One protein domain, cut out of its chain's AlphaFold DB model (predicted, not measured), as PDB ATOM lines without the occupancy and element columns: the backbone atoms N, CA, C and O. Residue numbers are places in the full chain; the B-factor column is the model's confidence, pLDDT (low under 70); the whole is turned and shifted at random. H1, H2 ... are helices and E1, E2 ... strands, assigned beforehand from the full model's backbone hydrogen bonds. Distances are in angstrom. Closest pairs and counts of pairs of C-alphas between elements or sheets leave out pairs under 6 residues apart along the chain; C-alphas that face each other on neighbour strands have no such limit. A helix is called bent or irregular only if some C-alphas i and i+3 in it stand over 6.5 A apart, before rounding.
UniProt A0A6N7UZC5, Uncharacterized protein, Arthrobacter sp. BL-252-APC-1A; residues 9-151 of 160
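Overview. This is residues 9 to 151 of the 160 residues of an uncharacterized protein of Arthrobacter sp. BL-252-APC-1A (UniProt A0A6N7UZC5). A long helical hairpin makes most of a rod, with a small curled sheet of five strands at one end: H1 runs out from the sheet, and H2 and then H3a run back beside it, one after the other. The beginning of H1, residues 14 to 23, and the short arm H3b pack on the sheet, which is curled like part of a barrel. The printed part has 143 residues, with three named helices and five named strands in the order E1 H1 H2 H3 E2 E3 E4 E5; the sheet's order is E1 E5 E4 E3 E2, antiparallel throughout, and the class is mixed, helices and strands. The whole is only just loose, close to extended, with a radius of gyration of the C-alphas of 21.6 A and spans of 72 by 29 by 21 A.

Arrangement. E1, residues 9 to 11, is an edge strand and the antiparallel neighbour of E5, residues 144 to 150; N 9 and O 147 are 2.8 A apart, within hydrogen-bond range. H1, residues 14 to 52, has a kink of 46 degrees near residue 46. With its residues 32 to 50 alone it touches H2, residues 55 to 74, closest at the C-alphas of Ser 36 and Cys 68, 4.8 A; this helical hairpin has a shallow tilt of 32 degrees, opposite ways. H3, residues 76 to 103, was assigned as one helix by its hydrogen bonds but is bent, with C-alphas 92 and 95 6.8 A apart; its arms H3a, residues 76 to 92, and H3b, residues 95 to 103, stand at a steep tilt of 39 degrees. H1 touches H3a with residues 15 to 30 alone, closest at the C-alphas of Leu 19 and Ala 89, 4.9 A, at a shallow tilt of 21 degrees, opposite ways. E2, residues 109 to 113, E3, residues 123 to 127, E4, residues 133 to 141, and E5 form a meander, each strand the antiparallel neighbour of the one before. N 111 and O 125 are 2.8 A apart in the hairpin E2 and E3, N 126 and O 134 2.8 A in E3 and E4, and N 139 and O 146 2.9 A in E4 and E5. H1 and H3b are on one face of the sheet, making two layers, helices over one face; the closest C-alphas of H1 and E5 are those of Val 16 and Ala 144, 6.2 A, and of H3b and E2 those of Gln 98 and Leu 110, 6.4 A. H2 is not on the sheet. Every O i to N i+4 pair is within hydrogen-bond range in H2, H3a and H3b, and 30 of 35 are in H1.

Along the chain. E1 begins at C-alpha 9, (-25.207, 53.141, -10.611). H1 is 57.3 A long and irregular, with C-alphas 48 and 51 7.5 A apart; it ends at C-alpha 52, (7.249, 35.041, 37.283). H2 is 28.4 A long, H3a 24.5 A and E4 24.8 A. E5, 18.8 A, ends at C-alpha 150, (-23.815, 40.947, -10.417).

Size, cuts and confidence. The two C-alphas farthest apart are those of Pro 55 and Trp 130, 73.5 A. The printed part has no cut and no long link. Mean pLDDT of the printed part is 83.9; residues 115 to 120 and 129 to 131 are under 70.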
ATOM      1  N   LEU A   9     -24.415  51.994 -11.022       87.94
ATOM      2  CA  LEU A   9     -25.207  53.141 -10.611       87.94
ATOM      3  C   LEU A   9     -24.616  53.749  -9.352       87.94
ATOM      4  O   LEU A   9     -24.409  53.076  -8.346       87.94
ATOM      5  N   LYS A  10     -24.396  55.058  -9.390       89.69
ATOM      6  CA  LYS A  10     -24.020  55.829  -8.214       89.69
ATOM      7  C   LYS A  10     -25.247  56.553  -7.673       89.69
ATOM      8  O   LYS A  10     -25.755  57.468  -8.315       89.69
ATOM      9  N   VAL A  11     -25.670  56.183  -6.472       87.25
ATOM     10  CA  VAL A  11     -26.719  56.861  -5.711       87.25
ATOM     11  C   VAL A  11     -26.049  57.770  -4.685       87.25
ATOM     12  O   VAL A  11     -25.225  57.338  -3.876       87.25
ATOM     13  N   ALA A  12     -26.365  59.058  -4.740       87.06
ATOM     14  CA  ALA A  12     -25.850  60.055  -3.813       87.06
ATOM     15  C   ALA A  12     -27.010  60.898  -3.284       87.06
ATOM     16  O   ALA A  12     -27.919  61.245  -4.032       87.06
ATOM     17  N   GLY A  13     -26.957  61.232  -1.998       86.38
ATOM     18  CA  GLY A  13     -28.009  61.989  -1.332       86.38
ATOM     19  C   GLY A  13     -27.719  62.171   0.157       86.38
ATOM     20  O   GLY A  13     -26.811  61.530   0.701       86.38
ATOM     21  N   PRO A  14     -28.477  63.038   0.845       86.75
ATOM     22  CA  PRO A  14     -28.303  63.272   2.275       86.75
ATOM     23  C   PRO A  14     -28.620  62.024   3.113       86.75
ATOM     24  O   PRO A  14     -27.984  61.812   4.145       86.75
ATOM     25  N   ALA A  15     -29.562  61.177   2.685       86.81
ATOM     26  CA  ALA A  15     -29.857  59.900   3.340       86.81
ATOM     27  C   ALA A  15     -28.682  58.915   3.208       86.81
ATOM     28  O   ALA A  15     -28.175  58.411   4.209       86.81
ATOM     29  N   VAL A  16     -28.147  58.757   1.994       86.06
ATOM     30  CA  VAL A  16     -26.973  57.910   1.720       86.06
ATOM     31  C   VAL A  16     -25.726  58.381   2.481       86.06
ATOM     32  O   VAL A  16     -24.982  57.572   3.038       86.06
ATOM     33  N   ALA A  17     -25.510  59.694   2.582       87.44
ATOM     34  CA  ALA A  17     -24.404  60.248   3.361       87.44
ATOM     35  C   ALA A  17     -24.554  59.967   4.868       87.44
ATOM     36  O   ALA A  17     -23.559  59.686   5.545       87.44
ATOM     37  N   ARG A  18     -25.785  60.016   5.404       87.50
ATOM     38  CA  ARG A  18     -26.084  59.637   6.796       87.50
ATOM     39  C   ARG A  18     -25.833  58.148   7.033       87.50
ATOM     40  O   ARG A  18     -25.178  57.816   8.021       87.50
ATOM     41  N   LEU A  19     -26.261  57.286   6.109       87.38
ATOM     42  CA  LEU A  19     -26.001  55.845   6.148       87.38
ATOM     43  C   LEU A  19     -24.495  55.545   6.171       87.38
ATOM     44  O   LEU A  19     -24.023  54.801   7.030       87.38
ATOM     45  N   PHE A  20     -23.721  56.193   5.296       87.25
ATOM     46  CA  PHE A  20     -22.265  56.043   5.256       87.25
ATOM     47  C   PHE A  20     -21.601  56.406   6.593       87.25
ATOM     48  O   PHE A  20     -20.767  55.656   7.098       87.25
ATOM     49  N   ARG A  21     -21.996  57.533   7.201       87.25
ATOM     50  CA  ARG A  21     -21.469  57.952   8.512       87.25
ATOM     51  C   ARG A  21     -21.855  56.975   9.619       87.25
ATOM     52  O   ARG A  21     -20.999  56.614  10.418       87.25
ATOM     53  N   ALA A  22     -23.112  56.525   9.650       87.38
ATOM     54  CA  ALA A  22     -23.577  55.553  10.636       87.38
ATOM     55  C   ALA A  22     -22.790  54.236  10.542       87.38
ATOM     56  O   ALA A  22     -22.369  53.699  11.564       87.38
ATOM     57  N   ARG A  23     -22.506  53.771   9.319       85.31
ATOM     58  CA  ARG A  23     -21.679  52.583   9.076       85.31
ATOM     59  C   ARG A  23     -20.231  52.774   9.526       85.31
ATOM     60  O   ARG A  23     -19.679  51.867  10.140       85.31
ATOM     61  N   LEU A  24     -19.620  53.929   9.259       86.81
ATOM     62  CA  LEU A  24     -18.264  54.224   9.736       86.81
ATOM     63  C   LEU A  24     -18.182  54.218  11.264       86.81
ATOM     64  O   LEU A  24     -17.260  53.625  11.816       86.81
ATOM     65  N   CYS A  25     -19.151  54.834  11.945       89.06
ATOM     66  CA  CYS A  25     -19.206  54.826  13.407       89.06
ATOM     67  C   CYS A  25     -19.385  53.408  13.959       89.06
ATOM     68  O   CYS A  25     -18.667  53.026  14.880       89.06
ATOM     69  N   LEU A  26     -20.291  52.618  13.375       88.38
ATOM     70  CA  LEU A  26     -20.492  51.225  13.773       88.38
ATOM     71  C   LEU A  26     -19.215  50.398  13.575       88.38
ATOM     72  O   LEU A  26     -18.802  49.700  14.492       88.38
ATOM     73  N   CYS A  27     -18.555  50.533  12.421       87.00
ATOM     74  CA  CYS A  27     -17.293  49.853  12.129       87.00
ATOM     75  C   CYS A  27     -16.199  50.245  13.132       87.00
ATOM     76  O   CYS A  27     -15.518  49.377  13.665       87.00
ATOM     77  N   ALA A  28     -16.068  51.535  13.458       89.94
ATOM     78  CA  ALA A  28     -15.104  51.996  14.453       89.94
ATOM     79  C   ALA A  28     -15.355  51.371  15.835       89.94
ATOM     80  O   ALA A  28     -14.412  50.914  16.478       89.94
ATOM     81  N   VAL A  29     -16.616  51.295  16.275       89.81
ATOM     82  CA  VAL A  29     -16.978  50.639  17.541       89.81
ATOM     83  C   VAL A  29     -16.700  49.138  17.490       89.81
ATOM     84  O   VAL A  29     -16.107  48.606  18.422       89.81
ATOM     85  N   GLN A  30     -17.054  48.460  16.398       87.19
ATOM     86  CA  GLN A  30     -16.789  47.029  16.225       87.19
ATOM     87  C   GLN A  30     -15.287  46.719  16.208       87.19
ATOM     88  O   GLN A  30     -14.860  45.750  16.829       87.19
ATOM     89  N   VAL A  31     -14.470  47.557  15.562       89.25
ATOM     90  CA  VAL A  31     -13.005  47.441  15.595       89.25
ATOM     91  C   VAL A  31     -12.487  47.649  17.013       89.25
ATOM     92  O   VAL A  31     -11.682  46.847  17.472       89.25
ATOM     93  N   LEU A  32     -12.972  48.662  17.740       89.19
ATOM     94  CA  LEU A  32     -12.593  48.877  19.140       89.19
ATOM     95  C   LEU A  32     -12.945  47.665  20.009       89.19
ATOM     96  O   LEU A  32     -12.086  47.194  20.750       89.19
ATOM     97  N   MET A  33     -14.149  47.105  19.857       89.12
ATOM     98  CA  MET A  33     -14.549  45.870  20.536       89.12
ATOM     99  C   MET A  33     -13.612  44.718  20.177       89.12
ATOM    100  O   MET A  33     -13.098  44.038  21.062       89.12
ATOM    101  N   LEU A  34     -13.337  44.512  18.888       88.94
ATOM    102  CA  LEU A  34     -12.429  43.463  18.436       88.94
ATOM    103  C   LEU A  34     -11.026  43.652  19.020       88.94
ATOM    104  O   LEU A  34     -10.412  42.674  19.428       88.94
ATOM    105  N   THR A  35     -10.527  44.887  19.124       88.75
ATOM    106  CA  THR A  35      -9.233  45.156  19.762       88.75
ATOM    107  C   THR A  35      -9.262  44.905  21.268       88.75
ATOM    108  O   THR A  35      -8.329  44.300  21.785       88.75
ATOM    109  N   SER A  36     -10.330  45.288  21.978       87.38
ATOM    110  CA  SER A  36     -10.436  45.064  23.424       87.38
ATOM    111  C   SER A  36     -10.551  43.580  23.761       87.38
ATOM    112  O   SER A  36      -9.848  43.097  24.645       87.38
ATOM    113  N   TRP A  37     -11.383  42.839  23.023       86.62
ATOM    114  CA  TRP A  37     -11.538  41.391  23.189       86.62
ATOM    115  C   TRP A  37     -10.315  40.627  22.671       86.62
ATOM    116  O   TRP A  37      -9.874  39.661  23.288       86.62
ATOM    117  N   GLY A  38      -9.721  41.091  21.572       88.19
ATOM    118  CA  GLY A  38      -8.523  40.508  20.977       88.19
ATOM    119  C   GLY A  38      -7.281  40.664  21.852       88.19
ATOM    120  O   GLY A  38      -6.466  39.751  21.888       88.19
ATOM    121  N   LEU A  39      -7.153  41.769  22.597       87.38
ATOM    122  CA  LEU A  39      -6.096  41.967  23.599       87.38
ATOM    123  C   LEU A  39      -6.344  41.173  24.883       87.38
ATOM    124  O   LEU A  39      -5.388  40.770  25.543       87.38
ATOM    125  N   LEU A  40      -7.604  40.903  25.229       89.06
ATOM    126  CA  LEU A  40      -7.942  40.101  26.400       89.06
ATOM    127  C   LEU A  40      -7.377  38.675  26.299       89.06
ATOM    128  O   LEU A  40      -6.843  38.154  27.274       89.06
ATOM    129  N   LEU A  41      -7.466  38.053  25.119       86.69
ATOM    130  CA  LEU A  41      -7.026  36.672  24.899       86.69
ATOM    131  C   LEU A  41      -5.533  36.431  25.235       86.69
ATOM    132  O   LEU A  41      -5.257  35.541  26.041       86.69
ATOM    133  N   PRO A  42      -4.559  37.195  24.693       85.94
ATOM    134  CA  PRO A  42      -3.157  37.045  25.068       85.94
ATOM    135  C   PRO A  42      -2.900  37.424  26.530       85.94
ATOM    136  O   PRO A  42      -2.042  36.815  27.159       85.94
ATOM    137  N   LEU A  43      -3.649  38.367  27.108       85.50
ATOM    138  CA  LEU A  43      -3.496  38.716  28.525       85.50
ATOM    139  C   LEU A  43      -3.918  37.573  29.457       85.50
ATOM    140  O   LEU A  43      -3.229  37.295  30.438       85.50
ATOM    141  N   LEU A  44      -4.991  36.855  29.117       85.69
ATOM    142  CA  LEU A  44      -5.425  35.662  29.850       85.69
ATOM    143  C   LEU A  44      -4.381  34.537  29.797       85.69
ATOM    144  O   LEU A  44      -4.203  33.824  30.782       85.69
ATOM    145  N   LEU A  45      -3.652  34.407  28.684       86.44
ATOM    146  CA  LEU A  45      -2.550  33.446  28.535       86.44
ATOM    147  C   LEU A  45      -1.336  33.781  29.418       86.44
ATOM    148  O   LEU A  45      -0.578  32.882  29.776       86.44
ATOM    149  N   VAL A  46      -1.155  35.053  29.789       85.06
ATOM    150  CA  VAL A  46      -0.059  35.519  30.658       85.06
ATOM    151  C   VAL A  46      -0.393  35.352  32.146       85.06
ATOM    152  O   VAL A  46       0.516  35.184  32.957       85.06
ATOM    153  N   LEU A  47      -1.680  35.315  32.511       80.94
ATOM    154  CA  LEU A  47      -2.159  35.157  33.890       80.94
ATOM    155  C   LEU A  47      -1.491  34.013  34.695       80.94
ATOM    156  O   LEU A  47      -1.083  34.268  35.831       80.94
ATOM    157  N   PRO A  48      -1.310  32.780  34.164       82.62
ATOM    158  CA  PRO A  48      -0.652  31.698  34.908       82.62
ATOM    159  C   PRO A  48       0.838  31.954  35.186       82.62
ATOM    160  O   PRO A  48       1.395  31.372  36.114       82.62
ATOM    161  N   PHE A  49       1.481  32.849  34.431       81.19
ATOM    162  CA  PHE A  49       2.875  33.257  34.630       81.19
ATOM    163  C   PHE A  49       3.008  34.497  35.527       81.19
ATOM    164  O   PHE A  49       4.110  35.017  35.690       81.19
ATOM    165  N   GLY A  50       1.913  34.951  36.149       73.31
ATOM    166  CA  GLY A  50       1.884  36.127  37.023       73.31
ATOM    167  C   GLY A  50       2.937  36.103  38.135       73.31
ATOM    168  O   GLY A  50       3.544  37.127  38.425       73.31
ATOM    169  N   GLY A  51       3.226  34.923  38.696       74.69
ATOM    170  CA  GLY A  51       4.258  34.752  39.727       74.69
ATOM    171  C   GLY A  51       5.705  34.868  39.227       74.69
ATOM    172  O   GLY A  51       6.614  34.981  40.044       74.69
ATOM    173  N   MET A  52       5.933  34.839  37.909       81.00
ATOM    174  CA  MET A  52       7.249  35.041  37.283       81.00
ATOM    175  C   MET A  52       7.466  36.477  36.792       81.00
ATOM    176  O   MET A  52       8.564  36.819  36.353       81.00
ATOM    177  N   LEU A  53       6.432  37.318  36.848       78.88
ATOM    178  CA  LEU A  53       6.516  38.713  36.442       78.88
ATOM    179  C   LEU A  53       7.013  39.587  37.602       78.88
ATOM    180  O   LEU A  53       6.666  39.344  38.759       78.88
ATOM    181  N   PRO A  54       7.781  40.653  37.313       86.00
ATOM    182  CA  PRO A  54       8.020  41.708  38.286       86.00
ATOM    183  C   PRO A  54       6.681  42.241  38.822       86.00
ATOM    184  O   PRO A  54       5.742  42.391  38.034       86.00
ATOM    185  N   PRO A  55       6.573  42.596  40.114       81.06
ATOM    186  CA  PRO A  55       5.311  43.040  40.712       81.06
ATOM    187  C   PRO A  55       4.675  44.226  39.965       81.06
ATOM    188  O   PRO A  55       3.471  44.238  39.734       81.06
ATOM    189  N   SER A  56       5.487  45.158  39.453       82.88
ATOM    190  CA  SER A  56       5.019  46.276  38.622       82.88
ATOM    191  C   SER A  56       4.413  45.849  37.278       82.88
ATOM    192  O   SER A  56       3.531  46.523  36.753       82.88
ATOM    193  N   ALA A  57       4.891  44.746  36.695       82.00
ATOM    194  CA  ALA A  57       4.352  44.192  35.455       82.00
ATOM    195  C   ALA A  57       3.070  43.385  35.713       82.00
ATOM    196  O   ALA A  57       2.149  43.442  34.902       82.00
ATOM    197  N   GLY A  58       2.988  42.693  36.854       81.12
ATOM    198  CA  GLY A  58       1.780  41.991  37.293       81.12
ATOM    199  C   GLY A  58       0.588  42.937  37.452       81.12
ATOM    200  O   GLY A  58      -0.457  42.711  36.842       81.12
ATOM    201  N   ASP A  59       0.773  44.047  38.172       86.25
ATOM    202  CA  ASP A  59      -0.277  45.058  38.353       86.25
ATOM    203  C   ASP A  59      -0.737  45.648  37.011       86.25
ATOM    204  O   ASP A  59      -1.935  45.767  36.751       86.25
ATOM    205  N   ALA A  60       0.203  45.964  36.113       85.75
ATOM    206  CA  ALA A  60      -0.114  46.503  34.791       85.75
ATOM    207  C   ALA A  60      -0.959  45.537  33.941       85.75
ATOM    208  O   ALA A  60      -1.912  45.970  33.291       85.75
ATOM    209  N   VAL A  61      -0.655  44.233  33.968       86.69
ATOM    210  CA  VAL A  61      -1.436  43.198  33.264       86.69
ATOM    211  C   VAL A  61      -2.853  43.102  33.831       86.69
ATOM    212  O   VAL A  61      -3.810  43.025  33.059       86.69
ATOM    213  N   VAL A  62      -3.006  43.170  35.157       86.06
ATOM    214  CA  VAL A  62      -4.320  43.141  35.821       86.06
ATOM    215  C   VAL A  62      -5.155  44.367  35.447       86.06
ATOM    216  O   VAL A  62      -6.316  44.217  35.057       86.06
ATOM    217  N   TYR A  63      -4.578  45.572  35.494       89.38
ATOM    218  CA  TYR A  63      -5.281  46.792  35.081       89.38
ATOM    219  C   TYR A  63      -5.663  46.767  33.601       89.38
ATOM    220  O   TYR A  63      -6.778  47.155  33.249       89.38
ATOM    221  N   LEU A  64      -4.772  46.277  32.735       87.88
ATOM    222  CA  LEU A  64      -5.045  46.168  31.306       87.88
ATOM    223  C   LEU A  64      -6.162  45.156  31.031       87.88
ATOM    224  O   LEU A  64      -7.065  45.448  30.252       87.88
ATOM    225  N   MET A  65      -6.170  44.016  31.723       87.25
ATOM    226  CA  MET A  65      -7.265  43.048  31.646       87.25
ATOM    227  C   MET A  65      -8.601  43.633  32.092       87.25
ATOM    228  O   MET A  65      -9.601  43.482  31.388       87.25
ATOM    229  N   ALA A  66      -8.629  44.305  33.245       89.56
ATOM    230  CA  ALA A  66      -9.837  44.951  33.742       89.56
ATOM    231  C   ALA A  66     -10.346  46.006  32.747       89.56
ATOM    232  O   ALA A  66     -11.541  46.053  32.453       89.56
ATOM    233  N   GLY A  67      -9.436  46.794  32.167       88.62
ATOM    234  CA  GLY A  67      -9.735  47.766  31.117       88.62
ATOM    235  C   GLY A  67     -10.280  47.125  29.838       88.62
ATOM    236  O   GLY A  67     -11.259  47.619  29.286       88.62
ATOM    237  N   CYS A  68      -9.714  46.002  29.391       89.19
ATOM    238  CA  CYS A  68     -10.201  45.256  28.228       89.19
ATOM    239  C   CYS A  68     -11.599  44.662  28.461       89.19
ATOM    240  O   CYS A  68     -12.447  44.760  27.576       89.19
ATOM    241  N   LEU A  69     -11.861  44.101  29.648       86.88
ATOM    242  CA  LEU A  69     -13.173  43.551  30.017       86.88
ATOM    243  C   LEU A  69     -14.241  44.642  30.106       86.88
ATOM    244  O   LEU A  69     -15.283  44.550  29.458       86.88
ATOM    245  N   LEU A  70     -13.975  45.692  30.888       88.56
ATOM    246  CA  LEU A  70     -14.907  46.804  31.063       88.56
ATOM    247  C   LEU A  70     -15.104  47.566  29.754       88.56
ATOM    248  O   LEU A  70     -16.235  47.874  29.397       88.56
ATOM    249  N   GLY A  71     -14.028  47.824  29.009       86.69
ATOM    250  CA  GLY A  71     -14.080  48.482  27.707       86.69
ATOM    251  C   GLY A  71     -14.892  47.683  26.692       86.69
ATOM    252  O   GLY A  71     -15.824  48.224  26.103       86.69
ATOM    253  N   GLY A  72     -14.607  46.387  26.542       84.31
ATOM    254  CA  GLY A  72     -15.348  45.507  25.637       84.31
ATOM    255  C   GLY A  72     -16.838  45.433  25.971       84.31
ATOM    256  O   GLY A  72     -17.668  45.487  25.065       84.31
ATOM    257  N   PHE A  73     -17.186  45.384  27.260       86.62
ATOM    258  CA  PHE A  73     -18.577  45.372  27.715       86.62
ATOM    259  C   PHE A  73     -19.282  46.721  27.514       86.62
ATOM    260  O   PHE A  73     -20.403  46.773  27.007       86.62
ATOM    261  N   LEU A  74     -18.629  47.831  27.869       90.69
ATOM    262  CA  LEU A  74     -19.191  49.174  27.714       90.69
ATOM    263  C   LEU A  74     -19.434  49.528  26.247       90.69
ATOM    264  O   LEU A  74     -20.386  50.248  25.953       90.69
ATOM    265  N   LEU A  75     -18.620  48.998  25.329       88.94
ATOM    266  CA  LEU A  75     -18.776  49.197  23.888       88.94
ATOM    267  C   LEU A  75     -20.003  48.480  23.287       88.94
ATOM    268  O   LEU A  75     -20.445  48.873  22.206       88.94
ATOM    269  N   CYS A  76     -20.635  47.533  23.993       85.94
ATOM    270  CA  CYS A  76     -21.902  46.927  23.559       85.94
ATOM    271  C   CYS A  76     -23.051  47.953  23.469       85.94
ATOM    272  O   CYS A  76     -23.926  47.843  22.613       85.94
ATOM    273  N   ILE A  77     -23.054  48.970  24.338       89.31
ATOM    274  CA  ILE A  77     -24.085  50.019  24.360       89.31
ATOM    275  C   ILE A  77     -24.011  50.910  23.102       89.31
ATOM    276  O   ILE A  77     -25.022  51.030  22.400       89.31
ATOM    277  N   PRO A  78     -22.860  51.538  22.770       88.94
ATOM    278  CA  PRO A  78     -22.741  52.315  21.547       88.94
ATOM    279  C   PRO A  78     -22.862  51.445  20.292       88.94
ATOM    280  O   PRO A  78     -23.405  51.938  19.306       88.94
ATOM    281  N   GLU A  79     -22.443  50.171  20.306       89.56
ATOM    282  CA  GLU A  79     -22.669  49.247  19.179       89.56
ATOM    283  C   GLU A  79     -24.160  49.141  18.858       89.56
ATOM    284  O   GLU A  79     -24.567  49.454  17.736       89.56
ATOM    285  N   ALA A  80     -24.988  48.822  19.854       88.62
ATOM    286  CA  ALA A  80     -26.424  48.664  19.662       88.62
ATOM    287  C   ALA A  80     -27.087  49.971  19.195       88.62
ATOM    288  O   ALA A  80     -27.974  49.962  18.336       88.62
ATOM    289  N   TYR A  81     -26.636  51.111  19.728       90.12
ATOM    290  CA  TYR A  81     -27.099  52.432  19.305       90.12
ATOM    291  C   TYR A  81     -26.754  52.726  17.835       90.12
ATOM    292  O   TYR A  81     -27.633  53.110  17.057       90.12
ATOM    293  N   PHE A  82     -25.495  52.535  17.426       89.00
ATOM    294  CA  PHE A  82     -25.071  52.788  16.047       89.00
ATOM    295  C   PHE A  82     -25.661  51.781  15.062       89.00
ATOM    296  O   PHE A  82     -25.933  52.155  13.920       89.00
ATOM    297  N   ARG A  83     -25.933  50.548  15.503       87.75
ATOM    298  CA  ARG A  83     -26.630  49.540  14.704       87.75
ATOM    299  C   ARG A  83     -28.046  49.989  14.356       87.75
ATOM    300  O   ARG A  83     -28.363  50.112  13.177       87.75
ATOM    301  N   ARG A  84     -28.842  50.387  15.355       89.06
ATOM    302  CA  ARG A  84     -30.190  50.949  15.132       89.06
ATOM    303  C   ARG A  84     -30.161  52.205  14.265       89.06
ATOM    304  O   ARG A  84     -31.008  52.403  13.399       89.06
ATOM    305  N   ARG A  85     -29.164  53.071  14.473       88.62
ATOM    306  CA  ARG A  85     -28.999  54.292  13.672       88.62
ATOM    307  C   ARG A  85     -28.670  53.988  12.208       88.62
ATOM    308  O   ARG A  85     -29.129  54.716  11.331       88.62
ATOM    309  N   ARG A  86     -27.883  52.942  11.941       88.50
ATOM    310  CA  ARG A  86     -27.611  52.454  10.583       88.50
ATOM    311  C   ARG A  86     -28.884  51.908   9.940       88.50
ATOM    312  O   ARG A  86     -29.168  52.304   8.819       88.50
ATOM    313  N   GLU A  87     -29.645  51.072  10.646       87.25
ATOM    314  CA  GLU A  87     -30.914  50.502  10.158       87.25
ATOM    315  C   GLU A  87     -31.913  51.604   9.767       87.25
ATOM    316  O   GLU A  87     -32.437  51.609   8.657       87.25
ATOM    317  N   SER A  88     -32.098  52.607  10.630       89.00
ATOM    318  CA  SER A  88     -32.947  53.767  10.322       89.00
ATOM    319  C   SER A  88     -32.430  54.568   9.119       89.00
ATOM    320  O   SER A  88     -33.204  54.934   8.239       89.00
ATOM    321  N   ALA A  89     -31.119  54.805   9.022       86.94
ATOM    322  CA  ALA A  89     -30.545  55.508   7.873       86.94
ATOM    323  C   ALA A  89     -30.639  54.701   6.563       86.94
ATOM    324  O   ALA A  89     -30.665  55.290   5.483       86.94
ATOM    325  N   GLN A  90     -30.678  53.370   6.649       86.69
ATOM    326  CA  GLN A  90     -30.872  52.479   5.508       86.69
ATOM    327  C   GLN A  90     -32.312  52.563   4.998       86.69
ATOM    328  O   GLN A  90     -32.513  52.690   3.793       86.69
ATOM    329  N   GLN A  91     -33.294  52.589   5.903       87.19
ATOM    330  CA  GLN A  91     -34.701  52.826   5.557       87.19
ATOM    331  C   GLN A  91     -34.894  54.192   4.884       87.19
ATOM    332  O   GLN A  91     -35.534  54.270   3.839       87.19
ATOM    333  N   ASP A  92     -34.258  55.245   5.408       89.44
ATOM    334  CA  ASP A  92     -34.271  56.578   4.783       89.44
ATOM    335  C   ASP A  92     -33.665  56.568   3.366       89.44
ATOM    336  O   ASP A  92     -34.130  57.286   2.483       89.44
ATOM    337  N   ALA A  93     -32.601  55.789   3.139       87.38
ATOM    338  CA  ALA A  93     -31.917  55.705   1.847       87.38
ATOM    339  C   ALA A  93     -32.640  54.799   0.835       87.38
ATOM    340  O   ALA A  93     -32.343  54.860  -0.360       87.38
ATOM    341  N   PHE A  94     -33.580  53.972   1.294       87.38
ATOM    342  CA  PHE A  94     -34.253  52.970   0.476       87.38
ATOM    343  C   PHE A  94     -35.015  53.596  -0.699       87.38
ATOM    344  O   PHE A  94     -34.852  53.159  -1.835       87.38
ATOM    345  N   GLY A  95     -35.773  54.671  -0.456       86.62
ATOM    346  CA  GLY A  95     -36.519  55.370  -1.511       86.62
ATOM    347  C   GLY A  95     -35.612  56.001  -2.576       86.62
ATOM    348  O   GLY A  95     -35.891  55.903  -3.774       86.62
ATOM    349  N   ASP A  96     -34.480  56.583  -2.163       88.06
ATOM    350  CA  ASP A  96     -33.480  57.138  -3.085       88.06
ATOM    351  C   ASP A  96     -32.908  56.036  -3.994       88.06
ATOM    352  O   ASP A  96     -32.820  56.213  -5.211       88.06
ATOM    353  N   VAL A  97     -32.571  54.877  -3.418       87.31
ATOM    354  CA  VAL A  97     -32.039  53.716  -4.151       87.31
ATOM    355  C   VAL A  97     -33.086  53.121  -5.098       87.31
ATOM    356  O   VAL A  97     -32.797  52.931  -6.281       87.31
ATOM    357  N   GLN A  98     -34.308  52.892  -4.616       87.88
ATOM    358  CA  GLN A  98     -35.417  52.352  -5.404       87.88
ATOM    359  C   GLN A  98     -35.743  53.259  -6.599       87.88
ATOM    360  O   GLN A  98     -35.869  52.786  -7.729       87.88
ATOM    361  N   SER A  99     -35.803  54.577  -6.386       87.38
ATOM    362  CA  SER A  99     -36.058  55.535  -7.466       87.38
ATOM    363  C   SER A  99     -34.942  55.546  -8.516       87.38
ATOM    364  O   SER A  99     -35.212  55.664  -9.715       87.38
ATOM    365  N   ALA A 100     -33.685  55.393  -8.093       86.94
ATOM    366  CA  ALA A 100     -32.540  55.357  -8.989       86.94
ATOM    367  C   ALA A 100     -32.513  54.067  -9.831       86.94
ATOM    368  O   ALA A 100     -32.259  54.136 -11.035       86.94
ATOM    369  N   LEU A 101     -32.848  52.917  -9.237       86.19
ATOM    370  CA  LEU A 101     -32.999  51.645  -9.954       86.19
ATOM    371  C   LEU A 101     -34.194  51.663 -10.921       86.19
ATOM    372  O   LEU A 101     -34.066  51.223 -12.066       86.19
ATOM    373  N   GLY A 102     -35.313  52.276 -10.524       83.88
ATOM    374  CA  GLY A 102     -36.473  52.474 -11.397       83.88
ATOM    375  C   GLY A 102     -36.133  53.279 -12.657       83.88
ATOM    376  O   GLY A 102     -36.532  52.911 -13.762       83.88
ATOM    377  N   ARG A 103     -35.301  54.328 -12.537       85.12
ATOM    378  CA  ARG A 103     -34.800  55.100 -13.698       85.12
ATOM    379  C   ARG A 103     -33.943  54.263 -14.648       85.12
ATOM    380  O   ARG A 103     -33.955  54.516 -15.850       85.12
ATOM    381  N   LEU A 104     -33.230  53.265 -14.129       82.00
ATOM    382  CA  LEU A 104     -32.461  52.307 -14.926       82.00
ATOM    383  C   LEU A 104     -33.310  51.170 -15.503       82.00
ATOM    384  O   LEU A 104     -32.760  50.296 -16.175       82.00
ATOM    385  N   ARG A 105     -34.629  51.160 -15.252       79.50
ATOM    386  CA  ARG A 105     -35.526  50.039 -15.579       79.50
ATOM    387  C   ARG A 105     -34.993  48.706 -15.039       79.50
ATOM    388  O   ARG A 105     -35.181  47.665 -15.656       79.50
ATOM    389  N   ALA A 106     -34.306  48.767 -13.902       76.62
ATOM    390  CA  ALA A 106     -33.695  47.636 -13.215       76.62
ATOM    391  C   ALA A 106     -34.649  46.984 -12.196       76.62
ATOM    392  O   ALA A 106     -34.228  46.180 -11.372       76.62
ATOM    393  N   GLY A 107     -35.928  47.353 -12.220       73.62
ATOM    394  CA  GLY A 107     -36.930  46.857 -11.289       73.62
ATOM    395  C   GLY A 107     -37.442  47.905 -10.312       73.62
ATOM    396  O   GLY A 107     -36.961  49.039 -10.269       73.62
ATOM    397  N   TRP A 108     -38.480  47.513  -9.577       70.69
ATOM    398  CA  TRP A 108     -39.293  48.410  -8.747       70.69
ATOM    399  C   TRP A 108     -39.454  47.886  -7.322       70.69
ATOM    400  O   TRP A 108     -39.563  48.690  -6.403       70.69
ATOM    401  N   ASN A 109     -39.412  46.568  -7.122       78.81
ATOM    402  CA  ASN A 109     -39.339  45.957  -5.796       78.81
ATOM    403  C   ASN A 109     -37.876  45.733  -5.443       78.81
ATOM    404  O   ASN A 109     -37.138  45.208  -6.272       78.81
ATOM    405  N   LEU A 110     -37.480  46.177  -4.253       83.31
ATOM    406  CA  LEU A 110     -36.106  46.175  -3.777       83.31
ATOM    407  C   LEU A 110     -36.036  45.393  -2.468       83.31
ATOM    408  O   LEU A 110     -36.759  45.700  -1.526       83.31
ATOM    409  N   GLU A 111     -35.136  44.431  -2.390       85.12
ATOM    410  CA  GLU A 111     -34.806  43.722  -1.160       85.12
ATOM    411  C   GLU A 111     -33.355  44.030  -0.819       85.12
ATOM    412  O   GLU A 111     -32.468  43.929  -1.665       85.12
ATOM    413  N   TRP A 112     -33.117  44.500   0.407       85.25
ATOM    414  CA  TRP A 112     -31.781  44.870   0.865       85.25
ATOM    415  C   TRP A 112     -31.277  43.848   1.861       85.25
ATOM    416  O   TRP A 112     -31.582  43.903   3.053       85.25
ATOM    417  N   GLU A 113     -30.435  42.960   1.364       82.19
ATOM    418  CA  GLU A 113     -29.758  41.967   2.169       82.19
ATOM    419  C   GLU A 113     -28.507  42.585   2.784       82.19
ATOM    420  O   GLU A 113     -27.483  42.842   2.140       82.19
ATOM    421  N   SER A 114     -28.606  42.869   4.080       71.25
ATOM    422  CA  SER A 114     -27.433  43.116   4.904       71.25
ATOM    423  C   SER A 114     -27.078  41.821   5.620       71.25
ATOM    424  O   SER A 114     -27.924  41.300   6.346       71.25
ATOM    425  N   PRO A 115     -25.821  41.356   5.543       66.44
ATOM    426  CA  PRO A 115     -25.388  40.240   6.362       66.44
ATOM    427  C   PRO A 115     -25.567  40.570   7.847       66.44
ATOM    428  O   PRO A 115     -25.486  41.737   8.271       66.44
ATOM    429  N   TYR A 116     -25.819  39.522   8.632       53.84
ATOM    430  CA  TYR A 116     -26.002  39.613  10.075       53.84
ATOM    431  C   TYR A 116     -24.801  40.333  10.712       53.84
ATOM    432  O   TYR A 116     -23.650  40.120  10.332       53.84
ATOM    433  N   ALA A 117     -25.069  41.259  11.638       51.91
ATOM    434  CA  ALA A 117     -24.066  42.129  12.272       51.91
ATOM    435  C   ALA A 117     -23.260  43.062  11.329       51.91
ATOM    436  O   ALA A 117     -22.325  43.729  11.775       51.91
ATOM    437  N   GLY A 118     -23.627  43.178  10.044       55.75
ATOM    438  CA  GLY A 118     -22.922  44.028   9.073       55.75
ATOM    439  C   GLY A 118     -21.566  43.487   8.614       55.75
ATOM    440  O   GLY A 118     -20.824  44.211   7.945       55.75
ATOM    441  N   ALA A 119     -21.245  42.240   8.961       53.31
ATOM    442  CA  ALA A 119     -20.031  41.558   8.543       53.31
ATOM    443  C   ALA A 119     -20.293  40.783   7.243       53.31
ATOM    444  O   ALA A 119     -20.826  39.682   7.265       53.31
ATOM    445  N   GLY A 120     -19.941  41.383   6.105       63.66
ATOM    446  CA  GLY A 120     -20.017  40.743   4.788       63.66
ATOM    447  C   GLY A 120     -20.376  41.716   3.655       63.66
ATOM    448  O   GLY A 120     -20.637  42.900   3.910       63.66
ATOM    449  N   PRO A 121     -20.364  41.240   2.398       70.88
ATOM    450  CA  PRO A 121     -20.820  42.024   1.257       70.88
ATOM    451  C   PRO A 121     -22.334  42.251   1.354       70.88
ATOM    452  O   PRO A 121     -23.104  41.302   1.423       70.88
ATOM    453  N   GLU A 122     -22.758  43.515   1.364       82.56
ATOM    454  CA  GLU A 122     -24.177  43.863   1.245       82.56
ATOM    455  C   GLU A 122     -24.642  43.653  -0.199       82.56
ATOM    456  O   GLU A 122     -23.919  43.989  -1.152       82.56
ATOM    457  N   ARG A 123     -25.866  43.147  -0.341       84.69
ATOM    458  CA  ARG A 123     -26.508  42.903  -1.629       84.69
ATOM    459  C   ARG A 123     -27.861  43.591  -1.679       84.69
ATOM    460  O   ARG A 123     -28.509  43.832  -0.661       84.69
ATOM    461  N   LEU A 124     -28.253  43.952  -2.887       87.44
ATOM    462  CA  LEU A 124     -29.593  44.415  -3.192       87.44
ATOM    463  C   LEU A 124     -30.141  43.545  -4.303       87.44
ATOM    464  O   LEU A 124     -29.466  43.346  -5.309       87.44
ATOM    465  N   ILE A 125     -31.363  43.080  -4.134       86.69
ATOM    466  CA  ILE A 125     -32.086  42.332  -5.147       86.69
ATOM    467  C   ILE A 125     -33.195  43.247  -5.647       86.69
ATOM    468  O   ILE A 125     -33.926  43.835  -4.850       86.69
ATOM    469  N   SER A 126     -33.297  43.431  -6.960       86.81
ATOM    470  CA  SER A 126     -34.391  44.181  -7.562       86.81
ATOM    471  C   SER A 126     -35.134  43.374  -8.614       86.81
ATOM    472  O   SER A 126     -34.530  42.651  -9.404       86.81
ATOM    473  N   PHE A 127     -36.458  43.525  -8.640       82.31
ATOM    474  CA  PHE A 127     -37.338  42.743  -9.512       82.31
ATOM    475  C   PHE A 127     -37.965  43.601 -10.617       82.31
ATOM    476  O   PHE A 127     -38.590  44.636 -10.347       82.31
ATOM    477  N   GLY A 128     -37.777  43.160 -11.865       76.69
ATOM    478  CA  GLY A 128     -38.367  43.698 -13.093       76.69
ATOM    479  C   GLY A 128     -39.809  43.235 -13.339       76.69
ATOM    480  O   GLY A 128     -40.513  42.841 -12.414       76.69
ATOM    481  N   SER A 129     -40.288  43.322 -14.590       65.94
ATOM    482  CA  SER A 129     -41.728  43.213 -14.881       65.94
ATOM    483  C   SER A 129     -42.265  41.818 -15.206       65.94
ATOM    484  O   SER A 129     -43.465  41.744 -15.440       65.94
ATOM    485  N   TRP A 130     -41.470  40.734 -15.230       59.66
ATOM    486  CA  TRP A 130     -42.066  39.381 -15.307       59.66
ATOM    487  C   TRP A 130     -41.200  38.159 -14.985       59.66
ATOM    488  O   TRP A 130     -41.773  37.108 -14.732       59.66
ATOM    489  N   ASN A 131     -39.872  38.250 -14.958       65.06
ATOM    490  CA  ASN A 131     -39.009  37.233 -14.325       65.06
ATOM    491  C   ASN A 131     -37.563  37.727 -14.146       65.06
ATOM    492  O   ASN A 131     -36.643  36.943 -13.931       65.06
ATOM    493  N   ASP A 132     -37.353  39.038 -14.280       74.56
ATOM    494  CA  ASP A 132     -36.023  39.626 -14.257       74.56
ATOM    495  C   ASP A 132     -35.651  39.932 -12.804       74.56
ATOM    496  O   ASP A 132     -36.144  40.901 -12.218       74.56
ATOM    497  N   ARG A 133     -34.806  39.080 -12.222       83.12
ATOM    498  CA  ARG A 133     -34.117  39.319 -10.950       83.12
ATOM    499  C   ARG A 133     -32.759  39.942 -11.259       83.12
ATOM    500  O   ARG A 133     -31.957  39.362 -11.987       83.12
ATOM    501  N   PHE A 134     -32.505  41.121 -10.706       84.06
ATOM    502  CA  PHE A 134     -31.207  41.780 -10.773       84.06
ATOM    503  C   PHE A 134     -30.587  41.788  -9.386       84.06
ATOM    504  O   PHE A 134     -31.192  42.287  -8.440       84.06
ATOM    505  N   GLU A 135     -29.365  41.285  -9.271       87.62
ATOM    506  CA  GLU A 135     -28.589  41.400  -8.044       87.62
ATOM    507  C   GLU A 135     -27.553  42.503  -8.180       87.62
ATOM    508  O   GLU A 135     -26.888  42.645  -9.206       87.62
ATOM    509  N   TRP A 136     -27.397  43.288  -7.124       88.19
ATOM    510  CA  TRP A 136     -26.496  44.424  -7.079       88.19
ATOM    511  C   TRP A 136     -25.578  44.288  -5.884       88.19
ATOM    512  O   TRP A 136     -26.007  44.219  -4.731       88.19
ATOM    513  N   ARG A 137     -24.281  44.348  -6.150       88.62
ATOM    514  CA  ARG A 137     -23.275  44.498  -5.109       88.62
ATOM    515  C   ARG A 137     -23.287  45.936  -4.614       88.62
ATOM    516  O   ARG A 137     -23.143  46.876  -5.401       88.62
ATOM    517  N   VAL A 138     -23.410  46.101  -3.300       88.50
ATOM    518  CA  VAL A 138     -23.397  47.412  -2.654       88.50
ATOM    519  C   VAL A 138     -21.982  47.759  -2.223       88.50
ATOM    520  O   VAL A 138     -21.353  47.054  -1.433       88.50
ATOM    521  N   SER A 139     -21.475  48.890  -2.703       86.94
ATOM    522  CA  SER A 139     -20.199  49.439  -2.253       86.94
ATOM    523  C   SER A 139     -20.331  50.906  -1.862       86.94
ATOM    524  O   SER A 139     -21.074  51.674  -2.464       86.94
ATOM    525  N   TYR A 140     -19.594  51.317  -0.835       85.06
ATOM    526  CA  TYR A 140     -19.649  52.677  -0.307       85.06
ATOM    527  C   TYR A 140     -18.398  53.440  -0.732       85.06
ATOM    528  O   TYR A 140     -17.281  53.056  -0.384       85.06
ATOM    529  N   ARG A 141     -18.558  54.538  -1.479       82.38
ATOM    530  CA  ARG A 141     -17.434  55.369  -1.940       82.38
ATOM    531  C   ARG A 141     -17.718  56.848  -1.723       82.38
ATOM    532  O   ARG A 141     -18.627  57.405  -2.330       82.38
ATOM    533  N   ARG A 142     -16.881  57.506  -0.909       79.88
ATOM    534  CA  ARG A 142     -16.890  58.970  -0.693       79.88
ATOM    535  C   ARG A 142     -18.288  59.536  -0.366       79.88
ATOM    536  O   ARG A 142     -18.676  60.563  -0.908       79.88
ATOM    537  N   GLY A 143     -19.055  58.852   0.489       78.06
ATOM    538  CA  GLY A 143     -20.408  59.283   0.879       78.06
ATOM    539  C   GLY A 143     -21.506  59.018  -0.158       78.06
ATOM    540  O   GLY A 143     -22.612  59.528  -0.009       78.06
ATOM    541  N   ALA A 144     -21.213  58.230  -1.191       85.25
ATOM    542  CA  ALA A 144     -22.183  57.718  -2.146       85.25
ATOM    543  C   ALA A 144     -22.221  56.188  -2.098       85.25
ATOM    544  O   ALA A 144     -21.249  55.535  -1.698       85.25
ATOM    545  N   LEU A 145     -23.340  55.643  -2.547       88.38
ATOM    546  CA  LEU A 145     -23.573  54.219  -2.682       88.38
ATOM    547  C   LEU A 145     -23.415  53.866  -4.161       88.38
ATOM    548  O   LEU A 145     -24.038  54.473  -5.029       88.38
ATOM    549  N   LEU A 146     -22.496  52.958  -4.452       89.81
ATOM    550  CA  LEU A 146     -22.217  52.453  -5.784       89.81
ATOM    551  C   LEU A 146     -22.773  51.035  -5.866       89.81
ATOM    552  O   LEU A 146     -22.301  50.136  -5.167       89.81
ATOM    553  N   LEU A 147     -23.770  50.882  -6.724       88.56
ATOM    554  CA  LEU A 147     -24.410  49.632  -7.086       88.56
ATOM    555  C   LEU A 147     -23.749  49.119  -8.351       88.56
ATOM    556  O   LEU A 147     -23.679  49.845  -9.344       88.56
ATOM    557  N   THR A 148     -23.269  47.888  -8.322       88.06
ATOM    558  CA  THR A 148     -22.777  47.204  -9.519       88.06
ATOM    559  C   THR A 148     -23.552  45.918  -9.690       88.06
ATOM    560  O   THR A 148     -23.589  45.114  -8.760       88.06
ATOM    561  N   GLU A 149     -24.165  45.751 -10.852       87.38
ATOM    562  CA  GLU A 149     -24.891  44.539 -11.213       87.38
ATOM    563  C   GLU A 149     -23.966  43.319 -11.117       87.38
ATOM    564  O   GLU A 149     -22.802  43.373 -11.528       87.38
ATOM    565  N   ILE A 150     -24.475  42.245 -10.523       83.75
ATOM    566  CA  ILE A 150     -23.815  40.947 -10.417       83.75
ATOM    567  C   ILE A 150     -24.308  40.094 -11.595       83.75
ATOM    568  O   ILE A 150     -25.523  40.018 -11.820       83.75
ATOM    569  N   PRO A 151     -23.401  39.470 -12.370       79.44
ATOM    570  CA  PRO A 151     -23.794  38.614 -13.482       79.44
ATOM    571  C   PRO A 151     -24.637  37.430 -12.994       79.44
ATOM    572  O   PRO A 151     -24.381  36.878 -11.929       79.44
TER     573      PRO A 151